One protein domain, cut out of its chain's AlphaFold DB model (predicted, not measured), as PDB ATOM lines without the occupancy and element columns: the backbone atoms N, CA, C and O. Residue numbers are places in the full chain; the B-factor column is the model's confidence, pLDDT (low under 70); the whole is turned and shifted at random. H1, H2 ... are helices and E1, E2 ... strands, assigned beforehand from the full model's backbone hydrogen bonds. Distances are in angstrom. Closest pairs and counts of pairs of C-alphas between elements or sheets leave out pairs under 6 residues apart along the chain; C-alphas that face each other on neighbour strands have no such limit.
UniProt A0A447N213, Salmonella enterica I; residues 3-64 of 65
ATOM      1  N   LEU A   3      50.903  16.176  41.826       74.12
ATOM      2  CA  LEU A   3      50.696  14.778  42.214       74.12
ATOM      3  C   LEU A   3      49.211  14.412  42.376       74.12
ATOM      4  O   LEU A   3      48.778  13.360  41.925       74.12
ATOM      5  N   HIS A   4      48.407  15.314  42.944       73.31
ATOM      6  CA  HIS A   4      46.973  15.078  43.171       73.31
ATOM      7  C   HIS A   4      46.173  15.056  41.865       73.31
ATOM      8  O   HIS A   4      45.156  14.378  41.773       73.31
ATOM      9  N   VAL A   5      46.633  15.800  40.854       79.94
ATOM     10  CA  VAL A   5      46.014  15.827  39.524       79.94
ATOM     11  C   VAL A   5      46.296  14.509  38.812       79.94
ATOM     12  O   VAL A   5      45.365  13.869  38.344       79.94
ATOM     13  N   ILE A   6      47.550  14.047  38.843       79.50
ATOM     14  CA  ILE A   6      47.959  12.762  38.259       79.50
ATOM     15  C   ILE A   6      47.231  11.595  38.942       79.50
ATOM     16  O   ILE A   6      46.693  10.727  38.260       79.50
ATOM     17  N   ALA A   7      47.140  11.601  40.276       81.88
ATOM     18  CA  ALA A   7      46.432  10.567  41.030       81.88
ATOM     19  C   ALA A   7      44.931  10.518  40.694       81.88
ATOM     20  O   ALA A   7      44.370   9.438  40.521       81.88
ATOM     21  N   ARG A   8      44.279  11.679  40.544       79.50
ATOM     22  CA  ARG A   8      42.868  11.757  40.132       79.50
ATOM     23  C   ARG A   8      42.666  11.287  38.696       79.50
ATOM     24  O   ARG A   8      41.724  10.546  38.442       79.50
ATOM     25  N   SER A   9      43.551  11.665  37.775       80.12
ATOM     26  CA  SER A   9      43.504  11.192  36.388       80.12
ATOM     27  C   SER A   9      43.663   9.675  36.296       80.12
ATOM     28  O   SER A   9      42.934   9.037  35.544       80.12
ATOM     29  N   LEU A  10      44.556   9.089  37.099       81.88
ATOM     30  CA  LEU A  10      44.768   7.642  37.134       81.88
ATOM     31  C   LEU A  10      43.565   6.897  37.734       81.88
ATOM     32  O   LEU A  10      43.179   5.848  37.226       81.88
ATOM     33  N   LEU A  11      42.930   7.465  38.763       80.38
ATOM     34  CA  LEU A  11      41.710   6.920  39.365       80.38
ATOM     35  C   LEU A  11      40.535   6.922  38.372       80.38
ATOM     36  O   LEU A  11      39.844   5.915  38.231       80.38
ATOM     37  N   ILE A  12      40.331   8.036  37.661       79.56
ATOM     38  CA  ILE A  12      39.261   8.177  36.661       79.56
ATOM     39  C   ILE A  12      39.501   7.222  35.485       79.56
ATOM     40  O   ILE A  12      38.580   6.520  35.075       79.56
ATOM     41  N   ALA A  13      40.739   7.129  34.992       74.62
ATOM     42  CA  ALA A  13      41.097   6.174  33.945       74.62
ATOM     43  C   ALA A  13      40.896   4.715  34.402       74.62
ATOM     44  O   ALA A  13      40.364   3.902  33.649       74.62
ATOM     45  N   GLY A  14      41.230   4.389  35.655       71.94
ATOM     46  CA  GLY A  14      40.982   3.066  36.233       71.94
ATOM     47  C   GLY A  14      39.495   2.703  36.259       71.94
ATOM     48  O   GLY A  14      39.118   1.629  35.798       71.94
ATOM     49  N   LEU A  15      38.633   3.619  36.709       70.06
ATOM     50  CA  LEU A  15      37.177   3.417  36.769       70.06
ATOM     51  C   LEU A  15      36.548   3.151  35.389       70.06
ATOM     52  O   LEU A  15      35.632   2.334  35.273       70.06
ATOM     53  N   THR A  16      37.063   3.781  34.328       65.94
ATOM     54  CA  THR A  16      36.555   3.551  32.962       65.94
ATOM     55  C   THR A  16      36.874   2.162  32.412       65.94
ATOM     56  O   THR A  16      36.093   1.628  31.630       65.94
ATOM     57  N   VAL A  17      37.970   1.535  32.854       62.97
ATOM     58  CA  VAL A  17      38.384   0.202  32.378       62.97
ATOM     59  C   VAL A  17      37.587  -0.917  33.061       62.97
ATOM     60  O   VAL A  17      37.319  -1.938  32.441       62.97
ATOM     61  N   PHE A  18      37.125  -0.712  34.299       62.78
ATOM     62  CA  PHE A  18      36.270  -1.679  35.006       62.78
ATOM     63  C   PHE A  18      34.805  -1.682  34.545       62.78
ATOM     64  O   PHE A  18      34.069  -2.610  34.865       62.78
ATOM     65  N   SER A  19      34.368  -0.660  33.802       60.12
ATOM     66  CA  SER A  19      32.967  -0.527  33.374       60.12
ATOM     67  C   SER A  19      32.639  -1.320  32.102       60.12
ATOM     68  O   SER A  19      31.472  -1.500  31.768       60.12
ATOM     69  N   VAL A  20      33.654  -1.832  31.402       60.19
ATOM     70  CA  VAL A  20      33.493  -2.786  30.297       60.19
ATOM     71  C   VAL A  20      33.626  -4.206  30.836       60.19
ATOM     72  O   VAL A  20      34.582  -4.925  30.553       60.19
ATOM     73  N   SER A  21      32.632  -4.630  31.616       58.12
ATOM     74  CA  SER A  21      32.371  -6.055  31.807       58.12
ATOM     75  C   SER A  21      31.987  -6.629  30.447       58.12
ATOM     76  O   SER A  21      30.840  -6.528  30.018       58.12
ATOM     77  N   SER A  22      32.964  -7.179  29.725       56.41
ATOM     78  CA  SER A  22      32.711  -8.017  28.557       56.41
ATOM     79  C   SER A  22      31.942  -9.247  29.036       56.41
ATOM     80  O   SER A  22      32.528 -10.231  29.489       56.41
ATOM     81  N   LEU A  23      30.612  -9.168  29.001       59.12
ATOM     82  CA  LEU A  23      29.753 -10.331  29.158       59.12
ATOM     83  C   LEU A  23      29.972 -11.199  27.925       59.12
ATOM     84  O   LEU A  23      29.548 -10.869  26.819       59.12
ATOM     85  N   ALA A  24      30.761 -12.257  28.109       57.66
ATOM     86  CA  ALA A  24      31.057 -13.217  27.064       57.66
ATOM     87  C   ALA A  24      29.733 -13.767  26.532       57.66
ATOM     88  O   ALA A  24      28.989 -14.397  27.280       57.66
ATOM     89  N   ALA A  25      29.449 -13.507  25.254       63.97
ATOM     90  CA  ALA A  25      28.198 -13.911  24.634       63.97
ATOM     91  C   ALA A  25      28.026 -15.433  24.759       63.97
ATOM     92  O   ALA A  25      28.748 -16.202  24.116       63.97
ATOM     93  N   GLN A  26      27.100 -15.882  25.604       73.25
ATOM     94  CA  GLN A  26      26.877 -17.308  25.806       73.25
ATOM     95  C   GLN A  26      25.945 -17.808  24.702       73.25
ATOM     96  O   GLN A  26      24.870 -17.253  24.455       73.25
ATOM     97  N   SER A  27      26.386 -18.844  23.986       77.06
ATOM     98  CA  SER A  27      25.624 -19.429  22.886       77.06
ATOM     99  C   SER A  27      24.897 -20.683  23.352       77.06
ATOM    100  O   SER A  27      25.520 -21.699  23.661       77.06
ATOM    101  N   LEU A  28      23.569 -20.617  23.377       81.00
ATOM    102  CA  LEU A  28      22.697 -21.746  23.674       81.00
ATOM    103  C   LEU A  28      22.364 -22.475  22.373       81.00
ATOM    104  O   LEU A  28      21.935 -21.860  21.397       81.00
ATOM    105  N   ARG A  29      22.570 -23.792  22.342       82.62
ATOM    106  CA  ARG A  29      22.272 -24.623  21.169       82.62
ATOM    107  C   ARG A  29      20.834 -25.118  21.244       82.62
ATOM    108  O   ARG A  29      20.472 -25.790  22.204       82.62
ATOM    109  N   PHE A  30      20.043 -24.798  20.231       81.62
ATOM    110  CA  PHE A  30      18.644 -25.196  20.130       81.62
ATOM    111  C   PHE A  30      18.471 -26.139  18.941       81.62
ATOM    112  O   PHE A  30      18.576 -25.705  17.794       81.62
ATOM    113  N   GLY A  31      18.285 -27.426  19.230       81.00
ATOM    114  CA  GLY A  31      18.073 -28.466  18.225       81.00
ATOM    115  C   GLY A  31      16.594 -28.628  17.888       81.00
ATOM    116  O   GLY A  31      15.783 -28.708  18.807       81.00
ATOM    117  N   TYR A  32      16.246 -28.693  16.605       76.62
ATOM    118  CA  TYR A  32      14.915 -29.108  16.145       76.62
ATOM    119  C   TYR A  32      15.051 -29.911  14.847       76.62
ATOM    120  O   TYR A  32      15.899 -29.608  14.018       76.62
ATOM    121  N   GLU A  33      14.217 -30.929  14.659       75.25
ATOM    122  CA  GLU A  33      14.330 -31.869  13.525       75.25
ATOM    123  C   GLU A  33      13.541 -31.423  12.281       75.25
ATOM    124  O   GLU A  33      13.487 -32.113  11.264       75.25
ATOM    125  N   THR A  34      12.867 -30.278  12.362       73.31
ATOM    126  CA  THR A  34      11.915 -29.833  11.347       73.31
ATOM    127  C   THR A  34      12.561 -28.962  10.258       73.31
ATOM    128  O   THR A  34      13.501 -28.216  10.546       73.31
ATOM    129  N   PRO A  35      12.026 -28.950   9.021       71.62
ATOM    130  CA  PRO A  35      12.503 -28.075   7.946       71.62
ATOM    131  C   PRO A  35      12.490 -26.582   8.323       71.62
ATOM    132  O   PRO A  35      11.720 -26.154   9.179       71.62
ATOM    133  N   GLN A  36      13.270 -25.745   7.627       69.50
ATOM    134  CA  GLN A  36      13.305 -24.288   7.879       69.50
ATOM    135  C   GLN A  36      11.958 -23.572   7.651       69.50
ATOM    136  O   GLN A  36      11.757 -22.457   8.122       69.50
ATOM    137  N   THR A  37      11.029 -24.193   6.927       75.88
ATOM    138  CA  THR A  37       9.669 -23.675   6.721       75.88
ATOM    139  C   THR A  37       8.715 -24.036   7.858       75.88
ATOM    140  O   THR A  37       7.580 -23.564   7.866       75.88
ATOM    141  N   ASP A  38       9.140 -24.889   8.791       82.12
ATOM    142  CA  ASP A  38       8.308 -25.338   9.897       82.12
ATOM    143  C   ASP A  38       8.160 -24.264  10.979       82.12
ATOM    144  O   ASP A  38       9.053 -23.447  11.238       82.12
ATOM    145  N   SER A  39       7.015 -24.305  11.653       85.44
ATOM    146  CA  SER A  39       6.693 -23.465  12.803       85.44
ATOM    147  C   SER A  39       7.782 -23.452  13.885       85.44
ATOM    148  O   SER A  39       8.023 -22.400  14.481       85.44
ATOM    149  N   GLN A  40       8.495 -24.564  14.100       81.44
ATOM    150  CA  GLN A  40       9.565 -24.658  15.094       81.44
ATOM    151  C   GLN A  40      10.800 -23.836  14.702       81.44
ATOM    152  O   GLN A  40      11.378 -23.167  15.561       81.44
ATOM    153  N   HIS A  41      11.168 -23.793  13.416       82.88
ATOM    154  CA  HIS A  41      12.258 -22.934  12.936       82.88
ATOM    155  C   HIS A  41      11.910 -21.451  13.114       82.88
ATOM    156  O   HIS A  41      12.718 -20.657  13.609       82.88
ATOM    157  N   ILE A  42      10.680 -21.080  12.750       86.06
ATOM    158  CA  ILE A  42      10.176 -19.706  12.874       86.06
ATOM    159  C   ILE A  42      10.153 -19.281  14.350       86.06
ATOM    160  O   ILE A  42      10.618 -18.186  14.685       86.06
ATOM    161  N   ALA A  43       9.683 -20.157  15.240       87.44
ATOM    162  CA  ALA A  43       9.667 -19.921  16.680       87.44
ATOM    163  C   ALA A  43      11.083 -19.794  17.262       87.44
ATOM    164  O   ALA A  43      11.345 -18.860  18.019       87.44
ATOM    165  N   ALA A  44      12.021 -20.659  16.867       86.69
ATOM    166  CA  ALA A  44      13.413 -20.594  17.314       86.69
ATOM    167  C   ALA A  44      14.094 -19.282  16.892       86.69
ATOM    168  O   ALA A  44      14.824 -18.667  17.676       86.69
ATOM    169  N   LYS A  45      13.815 -18.804  15.672       86.69
ATOM    170  CA  LYS A  45      14.319 -17.515  15.184       86.69
ATOM    171  C   LYS A  45      13.757 -16.348  15.998       86.69
ATOM    172  O   LYS A  45      14.522 -15.496  16.445       86.69
ATOM    173  N   LYS A  46      12.444 -16.342  16.246       90.38
ATOM    174  CA  LYS A  46      11.778 -15.325  17.078       90.38
ATOM    175  C   LYS A  46      12.280 -15.337  18.520       90.38
ATOM    176  O   LYS A  46      12.508 -14.279  19.098       90.38
ATOM    177  N   PHE A  47      12.518 -16.517  19.081       89.94
ATOM    178  CA  PHE A  47      13.091 -16.659  20.413       89.94
ATOM    179  C   PHE A  47      14.505 -16.071  20.494       89.94
ATOM    180  O   PHE A  47      14.803 -15.345  21.435       89.94
ATOM    181  N   ASN A  48      15.352 -16.299  19.484       88.81
ATOM    182  CA  ASN A  48      16.689 -15.700  19.418       88.81
ATOM    183  C   ASN A  48      16.651 -14.162  19.358       88.81
ATOM    184  O   ASN A  48      17.466 -13.506  20.002       88.81
ATOM    185  N   GLU A  49      15.716 -13.586  18.593       89.12
ATOM    186  CA  GLU A  49      15.516 -12.128  18.522       89.12
ATOM    187  C   GLU A  49      15.179 -11.557  19.908       89.12
ATOM    188  O   GLU A  49      15.879 -10.672  20.400       89.12
ATOM    189  N   LEU A  50      14.176 -12.134  20.579       91.19
ATOM    190  CA  LEU A  50      13.740 -11.703  21.912       91.19
ATOM    191  C   LEU A  50      14.809 -11.922  22.986       91.19
ATOM    192  O   LEU A  50      14.950 -11.109  23.898       91.19
ATOM    193  N   LEU A  51      15.563 -13.019  22.897       88.38
ATOM    194  CA  LEU A  51      16.631 -13.337  23.838       88.38
ATOM    195  C   LEU A  51      17.746 -12.292  23.759       88.38
ATOM    196  O   LEU A  51      18.172 -11.779  24.790       88.38
ATOM    197  N   LYS A  52      18.172 -11.920  22.547       86.12
ATOM    198  CA  LYS A  52      19.175 -10.866  22.347       86.12
ATOM    199  C   LYS A  52      18.685  -9.517  22.848       86.12
ATOM    200  O   LYS A  52      19.435  -8.825  23.523       86.12
ATOM    201  N   GLU A  53      17.437  -9.162  22.558       87.25
ATOM    202  CA  GLU A  53      16.850  -7.902  23.016       87.25
ATOM    203  C   GLU A  53      16.817  -7.825  24.549       87.25
ATOM    204  O   GLU A  53      17.281  -6.852  25.137       87.25
ATOM    205  N   LYS A  54      16.346  -8.884  25.217       86.81
ATOM    206  CA  LYS A  54      16.220  -8.915  26.682       86.81
ATOM    207  C   LYS A  54      17.549  -9.002  27.420       86.81
ATOM    208  O   LYS A  54      17.619  -8.610  28.580       86.81
ATOM    209  N   THR A  55      18.577  -9.535  26.770       85.06
ATOM    210  CA  THR A  55      19.900  -9.745  27.373       85.06
ATOM    211  C   THR A  55      20.932  -8.743  26.867       85.06
ATOM    212  O   THR A  55      22.116  -8.900  27.124       85.06
ATOM    213  N   ASN A  56      20.511  -7.707  26.128       82.00
ATOM    214  CA  ASN A  56      21.417  -6.752  25.478       82.00
ATOM    215  C   ASN A  56      22.522  -7.438  24.645       82.00
ATOM    216  O   ASN A  56      23.652  -6.963  24.565       82.00
ATOM    217  N   GLY A  57      22.197  -8.575  24.024       75.94
ATOM    218  CA  GLY A  57      23.114  -9.370  23.209       75.94
ATOM    219  C   GLY A  57      24.029 -10.322  23.983       75.94
ATOM    220  O   GLY A  57      24.849 -10.991  23.355       75.94
ATOM    221  N   GLU A  58      23.884 -10.428  25.305       78.12
ATOM    222  CA  GLU A  58      24.660 -11.345  26.147       78.12
ATOM    223  C   GLU A  58      24.350 -12.819  25.857       78.12
ATOM    224  O   GLU A  58      25.251 -13.656  25.874       78.12
ATOM    225  N   LEU A  59      23.098 -13.161  25.550       80.88
ATOM    226  CA  LEU A  59      22.714 -14.528  25.203       80.88
ATOM    227  C   LEU A  59      22.310 -14.614  23.733       80.88
ATOM    228  O   LEU A  59      21.518 -13.819  23.222       80.88
ATOM    229  N   THR A  60      22.837 -15.624  23.043       81.69
ATOM    230  CA  THR A  60      22.504 -15.897  21.642       81.69
ATOM    231  C   THR A  60      22.066 -17.339  21.462       81.69
ATOM    232  O   THR A  60      22.626 -18.259  22.055       81.69
ATOM    233  N   LEU A  61      21.069 -17.554  20.611       84.31
ATOM    234  CA  LEU A  61      20.623 -18.887  20.239       84.31
ATOM    235  C   LEU A  61      21.307 -19.327  18.943       84.31
ATOM    236  O   LEU A  61      21.278 -18.606  17.940       84.31
ATOM    237  N   LYS A  62      21.875 -20.531  18.945       82.19
ATOM    238  CA  LYS A  62      22.378 -21.213  17.754       82.19
ATOM    239  C   LYS A  62      21.456 -22.380  17.434       82.19
ATOM    240  O   LYS A  62      21.402 -23.354  18.177       82.19
ATOM    241  N   THR A  63      20.728 -22.266  16.334       77.19
ATOM    242  CA  THR A  63      19.840 -23.322  15.850       77.19
ATOM    243  C   THR A  63      20.649 -24.444  15.203       77.19
ATOM    244  O   THR A  63      21.540 -24.173  14.397       77.19
ATOM    245  N   LEU A  64      20.350 -25.687  15.567       65.69
ATOM    246  CA  LEU A  64      20.870 -26.902  14.947       65.69
ATOM    247  C   LEU A  64      19.665 -27.627  14.339       65.69
ATOM    248  O   LEU A  64      18.783 -28.056  15.076       65.69
TER     249      LEU A  64
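Overview. This is residues 3 to 64 of the 65 residues of a protein of Salmonella enterica I (UniProt A0A447N213). Two parallel strands side by side, E1 and E2, with helix H2 packed mainly on E2, form a small body, and helix H1 sticks out far beyond it as a straight arm. Residues 3 to 21, of which 3 to 18 belong to H1, stand free, and this arm makes much of the length. The printed part has 62 residues, with two named helices and two named strands in the order H1, E1, H2, E2; the class is mixed, helices and strands. The whole is extended, with a radius of gyration of the C-alphas of 20.4 A and spans of 67 by 16 by 11 A.

Arrangement. Strand E1, residues 26 to 31, and strand E2, residues 59 to 64, are parallel neighbours at 29 degrees between their directions. N 28 and O 60 are within hydrogen-bond range at 2.9 A, as are N 62 and O 28 at 2.8 A. With helix H2, residues 39 to 54, they form a strand-helix-strand unit, two parallel neighbour strands with a helix between them along the chain, and its crossover is right-handed. The closest C-alphas of H2 and E2 are those of Asn 48 and Leu 61, 5.1 A apart. Those of E1 and H2 are Phe 30 and Ala 44, 7.5 A apart. Helix H1, residues 3 to 18, is apart from H2 and E2. In H1 and H2 every O i to N i+4 pair is within hydrogen-bond range.

Along the chain. H1 spans 23.0 A from C-alpha 3 at (50.696, 14.778, 42.214) to C-alpha 18. E1 spans 16.1 A, H2 22.3 A, and E2 16.2 A, ending with C-alpha 64 at (20.870, -26.902, 14.947).

Size, cuts and confidence. The C-alphas of Leu 3 and Pro 35, the two farthest apart, are 66.9 A apart. The printed part has no cut and no long link. The mean pLDDT of the printed part is 77.5, with residues 16 to 25, 36 and 64 under 70.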